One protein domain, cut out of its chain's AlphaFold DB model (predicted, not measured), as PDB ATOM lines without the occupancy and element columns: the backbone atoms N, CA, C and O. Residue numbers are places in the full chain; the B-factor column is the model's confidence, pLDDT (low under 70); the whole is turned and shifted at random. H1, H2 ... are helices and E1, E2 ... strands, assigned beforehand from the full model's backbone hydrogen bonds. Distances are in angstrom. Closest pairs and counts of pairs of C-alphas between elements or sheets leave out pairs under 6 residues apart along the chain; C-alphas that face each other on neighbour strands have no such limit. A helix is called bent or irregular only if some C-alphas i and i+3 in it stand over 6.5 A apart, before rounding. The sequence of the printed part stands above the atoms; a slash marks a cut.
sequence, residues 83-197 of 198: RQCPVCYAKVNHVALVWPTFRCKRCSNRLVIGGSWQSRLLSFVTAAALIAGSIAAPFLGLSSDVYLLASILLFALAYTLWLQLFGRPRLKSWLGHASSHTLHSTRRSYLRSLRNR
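Overview. This is residues 83 to 197 of the 198 residues of an uncharacterized protein of Rubripirellula obstinata (UniProt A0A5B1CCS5). A long helical hairpin of H2 and H3, side by side and running opposite ways, makes one end of a rod, and a small ribbon of two strands, E1 and E2, lies at the open ends of the hairpin, in the middle of the rod. The short helix H1 packs on E1 in this loop-rich middle, and H4 makes the other end of the rod, where residues 192 to 197 stick out. The printed part has 115 residues with four named helices and two named strands, in the order H1, E1, H2, H3, E2, H4; the strands form one antiparallel sheet in the order E1, E2, and the class is mostly helix. The whole is loose, with a radius of gyration of the C-alphas of 19.5 A, and its C-alphas span 70 by 23 by 21 A.

Arrangement. The first named element is H1, residues 94 to 98, and a long link leads from it to E1, residues 111 to 114. The closest C-alphas of the two are those of Leu 97 and Val 112, 6.2 A apart. E1 is the antiparallel neighbour of E2, residues 168 to 171, with 132 degrees between their directions. C-alphas 111 and 171 face each other at 4.9 A, and C-alphas 114 and 168 at 5.5 A. Across this pair N 112 and O 170 are within hydrogen-bond range at 2.9 A, as are N 170 and O 112 at 2.8 A. A tight link joins E1 to H2, residues 117 to 140, and another joins H2 to H3, residues 144 to 166. H2 and H3 touch as a helical hairpin, with a shallow tilt of 19 degrees, opposite ways; their closest C-alphas are those of Ser 119 and Trp 162, 5.4 A apart. H2 has a kink of 33 degrees near residue 134, and it is irregular, but only just: C-alphas 135 and 138 are 7.0 A apart. H1 and H3 are close but not clearly touching, with the C-alphas of His 94 and Gln 164 the closest at 7.2 A. H3 passes by a tight link into E2. A short link then leads to H4, residues 180 to 195, which touches no helix; the closest C-alphas of E2 and H4 are those of Leu 171 and Leu 183, 6.9 A apart. H4 is apart from H1, E1, H2 and H3, and H2 is apart from H1 and E2. In H3 and H4 every O i to N i+4 pair is within hydrogen-bond range; in H2 17 of 20 are, and in H1 0 of 1, beside 1 of 2 O i to N i+3 pairs.

Along the chain. H1, residues 94 to 98, begins at C-alpha 94 at (40.206, 45.686, 13.507). E1, residues 111 to 114, is followed by H2, residues 117 to 140, which is 34.0 A long and ends at C-alpha 140 at (40.965, 78.953, -7.635). H3, residues 144 to 166, is 31.8 A long. E2, residues 168 to 171, measures 9.9 A, E1 9.2 A and H1 7.4 A. H4, residues 180 to 195, is 22.8 A long and ends at C-alpha 195 at (30.506, 20.948, 23.401).

Size, cuts and confidence. The two C-alphas farthest apart are those of Gly 141 and Asn 196, at 70.1 A. The printed part runs from residue 83 to residue 197 of a chain of 198 residues and has no cut. The one long link is that from H1 to E1, residues 99 to 110. Residues 192 to 197, of which 192 to 195 belong to H4, stand free. The mean pLDDT of the printed part is 88.8, and no printed residue is under 70.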
ATOM      1  N   ARG A  83      33.701  44.808  17.233       80.56
ATOM      2  CA  ARG A  83      35.067  44.259  17.349       80.56
ATOM      3  C   ARG A  83      35.107  42.769  17.691       80.56
ATOM      4  O   ARG A  83      36.124  42.270  18.174       80.56
ATOM      5  N   GLN A  84      34.012  42.051  17.461       90.50
ATOM      6  CA  GLN A  84      33.905  40.628  17.769       90.50
ATOM      7  C   GLN A  84      33.729  39.785  16.511       90.50
ATOM      8  O   GLN A  84      33.094  40.181  15.534       90.50
ATOM      9  N   CYS A  85      34.289  38.577  16.536       91.00
ATOM     10  CA  CYS A  85      34.056  37.600  15.485       91.00
ATOM     11  C   CYS A  85      32.580  37.159  15.511       91.00
ATOM     12  O   CYS A  85      32.125  36.675  16.547       91.00
ATOM     13  N   PRO A  86      31.843  37.199  14.388       90.19
ATOM     14  CA  PRO A  86      30.421  36.850  14.374       90.19
ATOM     15  C   PRO A  86      30.145  35.347  14.585       90.19
ATOM     16  O   PRO A  86      29.000  34.956  14.794       90.19
ATOM     17  N   VAL A  87      31.178  34.494  14.525       92.94
ATOM     18  CA  VAL A  87      31.063  33.042  14.752       92.94
ATOM     19  C   VAL A  87      31.348  32.674  16.207       92.94
ATOM     20  O   VAL A  87      30.571  31.950  16.821       92.94
ATOM     21  N   CYS A  88      32.474  33.149  16.752       92.50
ATOM     22  CA  CYS A  88      32.981  32.716  18.057       92.50
ATOM     23  C   CYS A  88      32.984  33.802  19.138       92.50
ATOM     24  O   CYS A  88      33.410  33.519  20.253       92.50
ATOM     25  N   TYR A  89      32.571  35.031  18.811       90.31
ATOM     26  CA  TYR A  89      32.562  36.198  19.705       90.31
ATOM     27  C   TYR A  89      33.915  36.562  20.331       90.31
ATOM     28  O   TYR A  89      33.991  37.395  21.227       90.31
ATOM     29  N   ALA A  90      35.016  35.982  19.843       90.81
ATOM     30  CA  ALA A  90      36.349  36.392  20.255       90.81
ATOM     31  C   ALA A  90      36.616  37.836  19.811       90.81
ATOM     32  O   ALA A  90      36.234  38.222  18.701       90.81
ATOM     33  N   LYS A  91      37.301  38.607  20.662       90.31
ATOM     34  CA  LYS A  91      37.797  39.945  20.320       90.31
ATOM     35  C   LYS A  91      38.746  39.841  19.125       90.31
ATOM     36  O   LYS A  91      39.606  38.957  19.082       90.31
ATOM     37  N   VAL A  92      38.575  40.730  18.153       89.81
ATOM     38  CA  VAL A  92      39.389  40.789  16.937       89.81
ATOM     39  C   VAL A  92      39.991  42.181  16.785       89.81
ATOM     40  O   VAL A  92      39.303  43.184  16.968       89.81
ATOM     41  N   ASN A  93      41.273  42.241  16.424       84.62
ATOM     42  CA  ASN A  93      41.950  43.504  16.139       84.62
ATOM     43  C   ASN A  93      41.521  44.012  14.767       84.62
ATOM     44  O   ASN A  93      41.863  43.401  13.761       84.62
ATOM     45  N   HIS A  94      40.806  45.136  14.729       76.12
ATOM     46  CA  HIS A  94      40.206  45.686  13.507       76.12
ATOM     47  C   HIS A  94      41.240  46.025  12.419       76.12
ATOM     48  O   HIS A  94      41.043  45.680  11.259       76.12
ATOM     49  N   VAL A  95      42.421  46.511  12.821       80.56
ATOM     50  CA  VAL A  95      43.567  46.770  11.924       80.56
ATOM     51  C   VAL A  95      43.996  45.518  11.150       80.56
ATOM     52  O   VAL A  95      44.405  45.600   9.995       80.56
ATOM     53  N   ALA A  96      43.861  44.334  11.751       80.75
ATOM     54  CA  ALA A  96      44.231  43.089  11.093       80.75
ATOM     55  C   ALA A  96      43.197  42.643  10.042       80.75
ATOM     56  O   ALA A  96      43.545  41.875   9.150       80.75
ATOM     57  N   LEU A  97      41.952  43.138  10.102       80.44
ATOM     58  CA  LEU A  97      40.908  42.809   9.124       80.44
ATOM     59  C   LEU A  97      41.055  43.562   7.792       80.44
ATOM     60  O   LEU A  97      40.375  43.208   6.830       80.44
ATOM     61  N   VAL A  98      41.944  44.555   7.716       75.69
ATOM     62  CA  VAL A  98      42.323  45.217   6.453       75.69
ATOM     63  C   VAL A  98      42.924  44.218   5.475       75.69
ATOM     64  O   VAL A  98      42.751  44.334   4.265       75.69
ATOM     65  N   TRP A  99      43.619  43.209   6.002       77.31
ATOM     66  CA  TRP A  99      44.263  42.208   5.179       77.31
ATOM     67  C   TRP A  99      43.229  41.220   4.618       77.31
ATOM     68  O   TRP A  99      42.504  40.578   5.386       77.31
ATOM     69  N   PRO A 100      43.191  41.004   3.288       73.75
ATOM     70  CA  PRO A 100      42.177  40.172   2.622       73.75
ATOM     71  C   PRO A 100      42.235  38.682   3.007       73.75
ATOM     72  O   PRO A 100      41.358  37.889   2.639       73.75
ATOM     73  N   THR A 101      43.278  38.284   3.732       82.62
ATOM     74  CA  THR A 101      43.582  36.914   4.149       82.62
ATOM     75  C   THR A 101      43.387  36.675   5.646       82.62
ATOM     76  O   THR A 101      43.659  35.566   6.114       82.62
ATOM     77  N   PHE A 102      42.886  37.658   6.400       88.06
ATOM     78  CA  PHE A 102      42.774  37.553   7.851       88.06
ATOM     79  C   PHE A 102      41.884  36.379   8.304       88.06
ATOM     80  O   PHE A 102      40.755  36.184   7.836       88.06
ATOM     81  N   ARG A 103      42.395  35.597   9.264       91.38
ATOM     82  CA  ARG A 103      41.693  34.475   9.905       91.38
ATOM     83  C   ARG A 103      41.554  34.716  11.399       91.38
ATOM     84  O   ARG A 103      42.477  35.185  12.060       91.38
ATOM     85  N   CYS A 104      40.407  34.342  11.957       92.00
ATOM     86  CA  CYS A 104      40.209  34.397  13.400       92.00
ATOM     87  C   CYS A 104      41.107  33.375  14.115       92.00
ATOM     88  O   CYS A 104      41.035  32.189  13.806       92.00
ATOM     89  N   LYS A 105      41.867  33.794  15.135       91.38
ATOM     90  CA  LYS A 105      42.727  32.889  15.924       91.38
ATOM     91  C   LYS A 105      41.959  31.764  16.637       91.38
ATOM     92  O   LYS A 105      42.528  30.713  16.883       91.38
ATOM     93  N   ARG A 106      40.675  31.975  16.967       92.44
ATOM     94  CA  ARG A 106      39.873  31.022  17.758       92.44
ATOM     95  C   ARG A 106      39.070  30.038  16.908       92.44
ATOM     96  O   ARG A 106      39.037  28.857  17.220       92.44
ATOM     97  N   CYS A 107      38.417  30.513  15.844       91.69
ATOM     98  CA  CYS A 107      37.591  29.661  14.976       91.69
ATOM     99  C   CYS A 107      38.203  29.384  13.598       91.69
ATOM    100  O   CYS A 107      37.579  28.689  12.804       91.69
ATOM    101  N   SER A 108      39.383  29.933  13.282       91.75
ATOM    102  CA  SER A 108      40.109  29.789  12.002       91.75
ATOM    103  C   SER A 108      39.376  30.262  10.734       91.75
ATOM    104  O   SER A 108      39.951  30.256   9.645       91.75
ATOM    105  N   ASN A 109      38.136  30.742  10.863       90.94
ATOM    106  CA  ASN A 109      37.345  31.251   9.748       90.94
ATOM    107  C   ASN A 109      37.925  32.556   9.189       90.94
ATOM    108  O   ASN A 109      38.396  33.417   9.943       90.94
ATOM    109  N   ARG A 110      37.841  32.711   7.862       90.38
ATOM    110  CA  ARG A 110      38.220  33.943   7.162       90.38
ATOM    111  C   ARG A 110      37.175  35.032   7.399       90.38
ATOM    112  O   ARG A 110      35.975  34.808   7.215       90.38
ATOM    113  N   LEU A 111      37.646  36.208   7.790       90.75
ATOM    114  CA  LEU A 111      36.818  37.382   8.052       90.75
ATOM    115  C   LEU A 111      37.174  38.474   7.047       90.75
ATOM    116  O   LEU A 111      38.338  38.632   6.694       90.75
ATOM    117  N   VAL A 112      36.169  39.214   6.591       88.69
ATOM    118  CA  VAL A 112      36.327  40.365   5.694       88.69
ATOM    119  C   VAL A 112      35.526  41.529   6.256       88.69
ATOM    120  O   VAL A 112      34.442  41.334   6.812       88.69
ATOM    121  N   ILE A 113      36.049  42.744   6.110       86.88
ATOM    122  CA  ILE A 113      35.315  43.961   6.458       86.88
ATOM    123  C   ILE A 113      34.219  44.176   5.415       86.88
ATOM    124  O   ILE A 113      34.489  44.364   4.232       86.88
ATOM    125  N   GLY A 114      32.961  44.119   5.850       83.12
ATOM    126  CA  GLY A 114      31.832  44.523   5.024       83.12
ATOM    127  C   GLY A 114      31.555  46.011   5.204       83.12
ATOM    128  O   GLY A 114      31.472  46.486   6.341       83.12
ATOM    129  N   GLY A 115      31.360  46.727   4.096       80.94
ATOM    130  CA  GLY A 115      30.896  48.112   4.131       80.94
ATOM    131  C   GLY A 115      29.530  48.210   4.817       80.94
ATOM    132  O   GLY A 115      28.579  47.524   4.436       80.94
ATOM    133  N   SER A 116      29.438  49.055   5.841       87.12
ATOM    134  CA  SER A 116      28.167  49.458   6.451       87.12
ATOM    135  C   SER A 116      27.409  50.405   5.516       87.12
ATOM    136  O   SER A 116      28.021  51.106   4.706       87.12
ATOM    137  N   TRP A 117      26.083  50.485   5.655       85.50
ATOM    138  CA  TRP A 117      25.283  51.495   4.953       85.50
ATOM    139  C   TRP A 117      25.808  52.916   5.224       85.50
ATOM    140  O   TRP A 117      25.961  53.697   4.290       85.50
ATOM    141  N   GLN A 118      26.238  53.192   6.461       87.44
ATOM    142  CA  GLN A 118      26.888  54.455   6.841       87.44
ATOM    143  C   GLN A 118      28.182  54.713   6.057       87.44
ATOM    144  O   GLN A 118      28.371  55.805   5.538       87.44
ATOM    145  N   SER A 119      29.049  53.700   5.906       87.25
ATOM    146  CA  SER A 119      30.296  53.851   5.135       87.25
ATOM    147  C   SER A 119      30.029  54.140   3.660       87.25
ATOM    148  O   SER A 119      30.731  54.947   3.060       87.25
ATOM    149  N   ARG A 120      28.984  53.532   3.080       88.88
ATOM    150  CA  ARG A 120      28.581  53.805   1.695       88.88
ATOM    151  C   ARG A 120      28.089  55.237   1.562       88.88
ATOM    152  O   ARG A 120      28.551  55.939   0.676       88.88
ATOM    153  N   LEU A 121      27.222  55.679   2.472       92.56
ATOM    154  CA  LEU A 121      26.691  57.039   2.473       92.56
ATOM    155  C   LEU A 121      27.807  58.086   2.612       92.56
ATOM    156  O   LEU A 121      27.867  59.014   1.816       92.56
ATOM    157  N   LEU A 122      28.748  57.890   3.539       90.88
ATOM    158  CA  LEU A 122      29.916  58.767   3.696       90.88
ATOM    159  C   LEU A 122      30.828  58.766   2.463       90.88
ATOM    160  O   LEU A 122      31.340  59.814   2.076       90.88
ATOM    161  N   SER A 123      30.996  57.614   1.811       91.19
ATOM    162  CA  SER A 123      31.746  57.519   0.550       91.19
ATOM    163  C   SER A 123      31.051  58.295  -0.574       91.19
ATOM    164  O   SER A 123      31.705  59.014  -1.316       91.19
ATOM    165  N   PHE A 124      29.722  58.219  -0.673       92.94
ATOM    166  CA  PHE A 124      28.964  59.018  -1.640       92.94
ATOM    167  C   PHE A 124      29.071  60.518  -1.359       92.94
ATOM    168  O   PHE A 124      29.304  61.287  -2.286       92.94
ATOM    169  N   VAL A 125      28.952  60.935  -0.095       94.75
ATOM    170  CA  VAL A 125      29.081  62.349   0.297       94.75
ATOM    171  C   VAL A 125      30.485  62.875  -0.003       94.75
ATOM    172  O   VAL A 125      30.624  63.957  -0.564       94.75
ATOM    173  N   THR A 126      31.528  62.105   0.316       93.81
ATOM    174  CA  THR A 126      32.915  62.492   0.009       93.81
ATOM    175  C   THR A 126      33.180  62.549  -1.494       93.81
ATOM    176  O   THR A 126      33.781  63.515  -1.953       93.81
ATOM    177  N   ALA A 127      32.675  61.593  -2.279       94.19
ATOM    178  CA  ALA A 127      32.758  61.655  -3.737       94.19
ATOM    179  C   ALA A 127      32.042  62.894  -4.300       94.19
ATOM    180  O   ALA A 127      32.614  63.615  -5.111       94.19
ATOM    181  N   ALA A 128      30.821  63.182  -3.838       94.69
ATOM    182  CA  ALA A 128      30.062  64.352  -4.273       94.69
ATOM    183  C   ALA A 128      30.780  65.666  -3.926       94.69
ATOM    184  O   ALA A 128      30.844  66.564  -4.763       94.69
ATOM    185  N   ALA A 129      31.371  65.762  -2.731       94.50
ATOM    186  CA  ALA A 129      32.156  66.922  -2.318       94.50
ATOM    187  C   ALA A 129      33.405  67.121  -3.195       94.50
ATOM    188  O   ALA A 129      33.708  68.248  -3.580       94.50
ATOM    189  N   LEU A 130      34.101  66.037  -3.556       93.06
ATOM    190  CA  LEU A 130      35.259  66.092  -4.454       93.06
ATOM    191  C   LEU A 130      34.872  66.488  -5.885       93.06
ATOM    192  O   LEU A 130      35.569  67.283  -6.509       93.06
ATOM    193  N   ILE A 131      33.739  65.991  -6.388       92.38
ATOM    194  CA  ILE A 131      33.208  66.388  -7.700       92.38
ATOM    195  C   ILE A 131      32.825  67.872  -7.685       92.38
ATOM    196  O   ILE A 131      33.244  68.616  -8.568       92.38
ATOM    197  N   ALA A 132      32.098  68.333  -6.665       92.00
ATOM    198  CA  ALA A 132      31.754  69.746  -6.528       92.00
ATOM    199  C   ALA A 132      33.008  70.632  -6.447       92.00
ATOM    200  O   ALA A 132      33.086  71.665  -7.110       92.00
ATOM    201  N   GLY A 133      34.026  70.190  -5.705       89.19
ATOM    202  CA  GLY A 133      35.311  70.875  -5.639       89.19
ATOM    203  C   GLY A 133      36.060  70.893  -6.977       89.19
ATOM    204  O   GLY A 133      36.676  71.904  -7.293       89.19
ATOM    205  N   SER A 134      35.950  69.847  -7.806       88.44
ATOM    206  CA  SER A 134      36.560  69.830  -9.148       88.44
ATOM    207  C   SER A 134      35.948  70.864 -10.095       88.44
ATOM    208  O   SER A 134      36.662  71.458 -10.899       88.44
ATOM    209  N   ILE A 135      34.649  71.143  -9.948       89.12
ATOM    210  CA  ILE A 135      33.942  72.188 -10.704       89.12
ATOM    211  C   ILE A 135      34.369  73.585 -10.219       89.12
ATOM    212  O   ILE A 135      34.443  74.521 -11.012       89.12
ATOM    213  N   ALA A 136      34.686  73.725  -8.928       88.94
ATOM    214  CA  ALA A 136      35.150  74.975  -8.324       88.94
ATOM    215  C   ALA A 136      36.663  75.237  -8.503       88.94
ATOM    216  O   ALA A 136      37.095  76.387  -8.445       88.94
ATOM    217  N   ALA A 137      37.472  74.201  -8.742       87.06
ATOM    218  CA  ALA A 137      38.923  74.282  -8.924       87.06
ATOM    219  C   ALA A 137      39.410  75.327  -9.956       87.06
ATOM    220  O   ALA A 137      40.368  76.039  -9.634       87.06
ATOM    221  N   PRO A 138      38.786  75.502 -11.144       84.81
ATOM    222  CA  PRO A 138      39.216  76.527 -12.098       84.81
ATOM    223  C   PRO A 138      39.077  77.960 -11.562       84.81
ATOM    224  O   PRO A 138      39.879  78.818 -11.920       84.81
ATOM    225  N   PHE A 139      38.135  78.224 -10.650       88.75
ATOM    226  CA  PHE A 139      37.987  79.541 -10.017       88.75
ATOM    227  C   PHE A 139      39.113  79.861  -9.023       88.75
ATOM    228  O   PHE A 139      39.311  81.019  -8.667       88.75
ATOM    229  N   LEU A 140      39.858  78.844  -8.586       84.75
ATOM    230  CA  LEU A 140      40.965  78.953  -7.635       84.75
ATOM    231  C   LEU A 140      42.342  78.933  -8.322       84.75
ATOM    232  O   LEU A 140      43.360  78.945  -7.636       84.75
ATOM    233  N   GLY A 141      42.392  78.877  -9.660       87.75
ATOM    234  CA  GLY A 141      43.645  78.852 -10.426       87.75
ATOM    235  C   GLY A 141      44.459  77.559 -10.279       87.75
ATOM    236  O   GLY A 141      45.647  77.543 -10.590       87.75
ATOM    237  N   LEU A 142      43.847  76.473  -9.796       87.19
ATOM    238  CA  LEU A 142      44.498  75.169  -9.657       87.19
ATOM    239  C   LEU A 142      44.500  74.426 -11.000       87.19
ATOM    240  O   LEU A 142      43.481  74.353 -11.684       87.19
ATOM    241  N   SER A 143      45.630  73.809 -11.357       88.94
ATOM    242  CA  SER A 143      45.712  72.916 -12.518       88.94
ATOM    243  C   SER A 143      44.797  71.699 -12.328       88.94
ATOM    244  O   SER A 143      44.902  71.005 -11.309       88.94
ATOM    245  N   SER A 144      43.948  71.408 -13.320       86.81
ATOM    246  CA  SER A 144      42.963  70.313 -13.294       86.81
ATOM    247  C   SER A 144      43.578  68.948 -12.977       86.81
ATOM    248  O   SER A 144      42.999  68.175 -12.215       86.81
ATOM    249  N   ASP A 145      44.770  68.671 -13.507       88.44
ATOM    250  CA  ASP A 145      45.414  67.357 -13.400       88.44
ATOM    251  C   ASP A 145      45.894  67.061 -11.976       88.44
ATOM    252  O   ASP A 145      45.682  65.969 -11.444       88.44
ATOM    253  N   VAL A 146      46.480  68.065 -11.316       88.94
ATOM    254  CA  VAL A 146      46.911  67.957  -9.913       88.94
ATOM    255  C   VAL A 146      45.698  67.786  -9.001       88.94
ATOM    256  O   VAL A 146      45.736  66.974  -8.076       88.94
ATOM    257  N   TYR A 147      44.599  68.492  -9.285       89.19
ATOM    258  CA  TYR A 147      43.363  68.354  -8.519       89.19
ATOM    259  C   TYR A 147      42.750  66.958  -8.669       89.19
ATOM    260  O   TYR A 147      42.361  66.344  -7.672       89.19
ATOM    261  N   LEU A 148      42.705  66.420  -9.892       89.31
ATOM    262  CA  LEU A 148      42.197  65.076 -10.156       89.31
ATOM    263  C   LEU A 148      42.990  64.029  -9.362       89.31
ATOM    264  O   LEU A 148      42.399  63.258  -8.604       89.31
ATOM    265  N   LEU A 149      44.322  64.040  -9.461       91.88
ATOM    266  CA  LEU A 149      45.181  63.114  -8.716       91.88
ATOM    267  C   LEU A 149      45.005  63.254  -7.198       91.88
ATOM    268  O   LEU A 149      44.841  62.247  -6.500       91.88
ATOM    269  N   ALA A 150      44.983  64.487  -6.685       92.06
ATOM    270  CA  ALA A 150      44.776  64.749  -5.264       92.06
ATOM    271  C   ALA A 150      43.403  64.249  -4.784       92.06
ATOM    272  O   ALA A 150      43.311  63.634  -3.722       92.06
ATOM    273  N   SER A 151      42.347  64.450  -5.576       91.38
ATOM    274  CA  SER A 151      40.992  63.995  -5.249       91.38
ATOM    275  C   SER A 151      40.883  62.469  -5.208       91.38
ATOM    276  O   SER A 151      40.289  61.932  -4.275       91.38
ATOM    277  N   ILE A 152      41.518  61.756  -6.148       93.00
ATOM    278  CA  ILE A 152      41.552  60.286  -6.162       93.00
ATOM    279  C   ILE A 152      42.258  59.759  -4.908       93.00
ATOM    280  O   ILE A 152      41.746  58.855  -4.242       93.00
ATOM    281  N   LEU A 153      43.409  60.339  -4.553       95.00
ATOM    282  CA  LEU A 153      44.146  59.965  -3.345       95.00
ATOM    283  C   LEU A 153      43.335  60.250  -2.077       95.00
ATOM    284  O   LEU A 153      43.219  59.380  -1.211       95.00
ATOM    285  N   LEU A 154      42.728  61.434  -1.979       94.56
ATOM    286  CA  LEU A 154      41.913  61.818  -0.829       94.56
ATOM    287  C   LEU A 154      40.686  60.914  -0.698       94.56
ATOM    288  O   LEU A 154      40.364  60.480   0.407       94.56
ATOM    289  N   PHE A 155      40.051  60.559  -1.815       93.88
ATOM    290  CA  PHE A 155      38.950  59.603  -1.832       93.88
ATOM    291  C   PHE A 155      39.390  58.222  -1.343       93.88
ATOM    292  O   PHE A 155      38.719  57.640  -0.492       93.88
ATOM    293  N   ALA A 156      40.526  57.701  -1.815       93.00
ATOM    294  CA  ALA A 156      41.042  56.403  -1.382       93.00
ATOM    295  C   ALA A 156      41.366  56.383   0.125       93.00
ATOM    296  O   ALA A 156      41.012  55.432   0.834       93.00
ATOM    297  N   LEU A 157      41.980  57.448   0.646       93.31
ATOM    298  CA  LEU A 157      42.281  57.590   2.073       93.31
ATOM    299  C   LEU A 157      41.008  57.737   2.916       93.31
ATOM    300  O   LEU A 157      40.846  57.043   3.919       93.31
ATOM    301  N   ALA A 158      40.066  58.578   2.491       92.31
ATOM    302  CA  ALA A 158      38.792  58.737   3.181       92.31
ATOM    303  C   ALA A 158      37.998  57.423   3.173       92.31
ATOM    304  O   ALA A 158      37.507  56.992   4.211       92.31
ATOM    305  N   TYR A 159      37.931  56.738   2.031       90.12
ATOM    306  CA  TYR A 159      37.248  55.455   1.889       90.12
ATOM    307  C   TYR A 159      37.827  54.385   2.821       90.12
ATOM    308  O   TYR A 159      37.080  53.716   3.541       90.12
ATOM    309  N   THR A 160      39.154  54.245   2.853       87.75
ATOM    310  CA  THR A 160      39.816  53.308   3.772       87.75
ATOM    311  C   THR A 160      39.541  53.670   5.230       87.75
ATOM    312  O   THR A 160      39.208  52.784   6.017       87.75
ATOM    313  N   LEU A 161      39.562  54.955   5.585       90.00
ATOM    314  CA  LEU A 161      39.216  55.437   6.923       90.00
ATOM    315  C   LEU A 161      37.749  55.143   7.287       90.00
ATOM    316  O   LEU A 161      37.472  54.638   8.376       90.00
ATOM    317  N   TRP A 162      36.801  55.341   6.368       88.69
ATOM    318  CA  TRP A 162      35.392  55.001   6.587       88.69
ATOM    319  C   TRP A 162      35.170  53.502   6.776       88.69
ATOM    320  O   TRP A 162      34.353  53.102   7.613       88.69
ATOM    321  N   LEU A 163      35.908  52.663   6.046       85.25
ATOM    322  CA  LEU A 163      35.893  51.217   6.255       85.25
ATOM    323  C   LEU A 163      36.475  50.820   7.618       85.25
ATOM    324  O   LEU A 163      35.974  49.875   8.222       85.25
ATOM    325  N   GLN A 164      37.470  51.535   8.138       83.75
ATOM    326  CA  GLN A 164      38.017  51.280   9.479       83.75
ATOM    327  C   GLN A 164      37.041  51.688  10.586       83.75
ATOM    328  O   GLN A 164      36.829  50.941  11.538       83.75
ATOM    329  N   LEU A 165      36.409  52.856  10.456       84.44
ATOM    330  CA  LEU A 165      35.487  53.379  11.469       84.44
ATOM    331  C   LEU A 165      34.160  52.615  11.515       84.44
ATOM    332  O   LEU A 165      33.662  52.299  12.596       84.44
ATOM    333  N   PHE A 166      33.582  52.307  10.353       84.44
ATOM    334  CA  PHE A 166      32.223  51.757  10.258       84.44
ATOM    335  C   PHE A 166      32.172  50.323   9.734       84.44
ATOM    336  O   PHE A 166      31.087  49.736   9.625       84.44
ATOM    337  N   GLY A 167      33.317  49.743   9.391       83.75
ATOM    338  CA  GLY A 167      33.404  48.382   8.892       83.75
ATOM    339  C   GLY A 167      32.976  47.364   9.937       83.75
ATOM    340  O   GLY A 167      33.480  47.346  11.061       83.75
ATOM    341  N   ARG A 168      32.060  46.470   9.557       83.88
ATOM    342  CA  ARG A 168      31.654  45.349  10.415       83.88
ATOM    343  C   ARG A 168      32.306  44.057   9.925       83.88
ATOM    344  O   ARG A 168      32.262  43.788   8.720       83.88
ATOM    345  N   PRO A 169      32.863  43.226  10.824       85.06
ATOM    346  CA  PRO A 169      33.416  41.934  10.447       85.06
ATOM    347  C   PRO A 169      32.304  41.028   9.906       85.06
ATOM    348  O   PRO A 169      31.329  40.721  10.595       85.06
ATOM    349  N   ARG A 170      32.446  40.582   8.659       85.94
ATOM    350  CA  ARG A 170      31.555  39.624   7.996       85.94
ATOM    351  C   ARG A 170      32.334  38.352   7.681       85.94
ATOM    352  O   ARG A 170      33.535  38.383   7.417       85.94
ATOM    353  N   LEU A 171      31.646  37.215   7.705       88.50
ATOM    354  CA  LEU A 171      32.223  35.953   7.254       88.50
ATOM    355  C   LEU A 171      32.379  35.997   5.727       88.50
ATOM    356  O   LEU A 171      31.428  36.349   5.018       88.50
ATOM    357  N   LYS A 172      33.570  35.662   5.223       86.44
ATOM    358  CA  LYS A 172      33.814  35.571   3.780       86.44
ATOM    359  C   LYS A 172      33.165  34.299   3.233       86.44
ATOM    360  O   LYS A 172      33.415  33.213   3.750       86.44
ATOM    361  N   SER A 173      32.351  34.447   2.194       85.56
ATOM    362  CA  SER A 173      31.869  33.351   1.350       85.56
ATOM    363  C   SER A 173      32.849  33.135   0.193       85.56
ATOM    364  O   SER A 173      33.637  34.026  -0.131       85.56
ATOM    365  N   TRP A 174      32.814  31.958  -0.434       79.44
ATOM    366  CA  TRP A 174      33.582  31.693  -1.654       79.44
ATOM    367  C   TRP A 174      33.265  32.722  -2.758       79.44
ATOM    368  O   TRP A 174      34.190  33.225  -3.391       79.44
ATOM    369  N   LEU A 175      32.000  33.153  -2.876       78.62
ATOM    370  CA  LEU A 175      31.608  34.358  -3.613       78.62
ATOM    371  C   LEU A 175      31.035  35.401  -2.644       78.62
ATOM    372  O   LEU A 175      29.918  35.264  -2.145       78.62
ATOM    373  N   GLY A 176      31.812  36.446  -2.358       83.12
ATOM    374  CA  GLY A 176      31.346  37.630  -1.633       83.12
ATOM    375  C   GLY A 176      31.093  37.431  -0.132       83.12
ATOM    376  O   GLY A 176      31.899  36.847   0.599       83.12
ATOM    377  N   HIS A 177      29.986  37.994   0.356       81.75
ATOM    378  CA  HIS A 177      29.606  37.938   1.767       81.75
ATOM    379  C   HIS A 177      28.769  36.693   2.062       81.75
ATOM    380  O   HIS A 177      27.849  36.366   1.318       81.75
ATOM    381  N   ALA A 178      29.068  36.007   3.166       86.50
ATOM    382  CA  ALA A 178      28.255  34.876   3.590       86.50
ATOM    383  C   ALA A 178      26.821  35.320   3.903       86.50
ATOM    384  O   ALA A 178      26.602  36.316   4.604       86.50
ATOM    385  N   SER A 179      25.854  34.551   3.400       88.38
ATOM    386  CA  SER A 179      24.444  34.737   3.733       88.38
ATOM    387  C   SER A 179      24.220  34.589   5.243       88.38
ATOM    388  O   SER A 179      24.981  33.905   5.939       88.38
ATOM    389  N   SER A 180      23.146  35.196   5.758       88.38
ATOM    390  CA  SER A 180      22.760  35.034   7.169       88.38
ATOM    391  C   SER A 180      22.601  33.552   7.539       88.38
ATOM    392  O   SER A 180      23.080  33.105   8.581       88.38
ATOM    393  N   HIS A 181      22.032  32.750   6.633       90.88
ATOM    394  CA  HIS A 181      21.865  31.314   6.829       90.88
ATOM    395  C   HIS A 181      23.211  30.583   6.998       90.88
ATOM    396  O   HIS A 181      23.387  29.814   7.946       90.88
ATOM    397  N   THR A 182      24.196  30.886   6.146       90.56
ATOM    398  CA  THR A 182      25.559  30.331   6.231       90.56
ATOM    399  C   THR A 182      26.264  30.736   7.525       90.56
ATOM    400  O   THR A 182      26.983  29.937   8.132       90.56
ATOM    401  N   LEU A 183      26.053  31.970   7.986       92.06
ATOM    402  CA  LEU A 183      26.586  32.425   9.267       92.06
ATOM    403  C   LEU A 183      26.017  31.588  10.425       92.06
ATOM    404  O   LEU A 183      26.772  31.095  11.267       92.06
ATOM    405  N   HIS A 184      24.697  31.395  10.449       91.00
ATOM    406  CA  HIS A 184      24.024  30.619  11.489       91.00
ATOM    407  C   HIS A 184      24.434  29.143  11.478       91.00
ATOM    408  O   HIS A 184      24.675  28.580  12.549       91.00
ATOM    409  N   SER A 185      24.572  28.519  10.303       93.25
ATOM    410  CA  SER A 185      25.023  27.124  10.202       93.25
ATOM    411  C   SER A 185      26.473  26.955  10.677       93.25
ATOM    412  O   SER A 185      26.768  26.043  11.457       93.25
ATOM    413  N   THR A 186      27.359  27.885  10.311       92.75
ATOM    414  CA  THR A 186      28.766  27.892  10.749       92.75
ATOM    415  C   THR A 186      28.866  28.093  12.262       92.75
ATOM    416  O   THR A 186      29.614  27.392  12.945       92.75
ATOM    417  N   ARG A 187      28.055  29.001  12.821       94.25
ATOM    418  CA  ARG A 187      27.980  29.237  14.267       94.25
ATOM    419  C   ARG A 187      27.494  28.002  15.023       94.25
ATOM    420  O   ARG A 187      28.097  27.636  16.029       94.25
ATOM    421  N   ARG A 188      26.441  27.333  14.541       93.69
ATOM    422  CA  ARG A 188      25.950  26.079  15.143       93.69
ATOM    423  C   ARG A 188      27.024  24.993  15.121       93.69
ATOM    424  O   ARG A 188      27.217  24.321  16.130       93.69
ATOM    425  N   SER A 189      27.751  24.863  14.013       93.44
ATOM    426  CA  SER A 189      28.842  23.888  13.872       93.44
ATOM    427  C   SER A 189      29.981  24.160  14.859       93.44
ATOM    428  O   SER A 189      30.438  23.246  15.543       93.44
ATOM    429  N   TYR A 190      30.367  25.429  15.027       92.88
ATOM    430  CA  TYR A 190      31.368  25.832  16.018       92.88
ATOM    431  C   TYR A 190      30.924  25.523  17.460       92.88
ATOM    432  O   TYR A 190      31.691  24.942  18.226       92.88
ATOM    433  N   LEU A 191      29.674  25.827  17.827       92.38
ATOM    434  CA  LEU A 191      29.147  25.525  19.168       92.38
ATOM    435  C   LEU A 191      29.080  24.018  19.455       92.38
ATOM    436  O   LEU A 191      29.382  23.601  20.571       92.38
ATOM    437  N   ARG A 192      28.735  23.194  18.456       94.69
ATOM    438  CA  ARG A 192      28.800  21.727  18.583       94.69
ATOM    439  C   ARG A 192      30.234  21.255  18.826       94.69
ATOM    440  O   ARG A 192      30.458  20.447  19.716       94.69
ATOM    441  N   SER A 193      31.204  21.812  18.096       93.94
ATOM    442  CA  SER A 193      32.619  21.454  18.274       93.94
ATOM    443  C   SER A 193      33.169  21.822  19.655       93.94
ATOM    444  O   SER A 193      34.024  21.113  20.171       93.94
ATOM    445  N   LEU A 194      32.662  22.899  20.270       91.25
ATOM    446  CA  LEU A 194      33.018  23.273  21.639       91.25
ATOM    447  C   LEU A 194      32.430  22.310  22.669       91.25
ATOM    448  O   LEU A 194      33.134  21.934  23.596       91.25
ATOM    449  N   ARG A 195      31.171  21.892  22.491       94.81
ATOM    450  CA  ARG A 195      30.506  20.948  23.401       94.81
ATOM    451  C   ARG A 195      31.206  19.593  23.456       94.81
ATOM    452  O   ARG A 195      31.244  18.994  24.508       94.81
ATOM    453  N   ASN A 196      31.770  19.135  22.343       94.38
ATOM    454  CA  ASN A 196      32.464  17.846  22.294       94.38
ATOM    455  C   ASN A 196      33.877  17.881  22.913       94.38
ATOM    456  O   ASN A 196      34.533  16.848  22.956       94.38
ATOM    457  N   ARG A 197      34.387  19.059  23.304       90.75
ATOM    458  CA  ARG A 197      35.735  19.233  23.879       90.75
ATOM    459  C   ARG A 197      35.736  19.479  25.390       90.75
ATOM    460  O   ARG A 197      36.824  19.541  25.953       90.75
TER     461      ARG A 197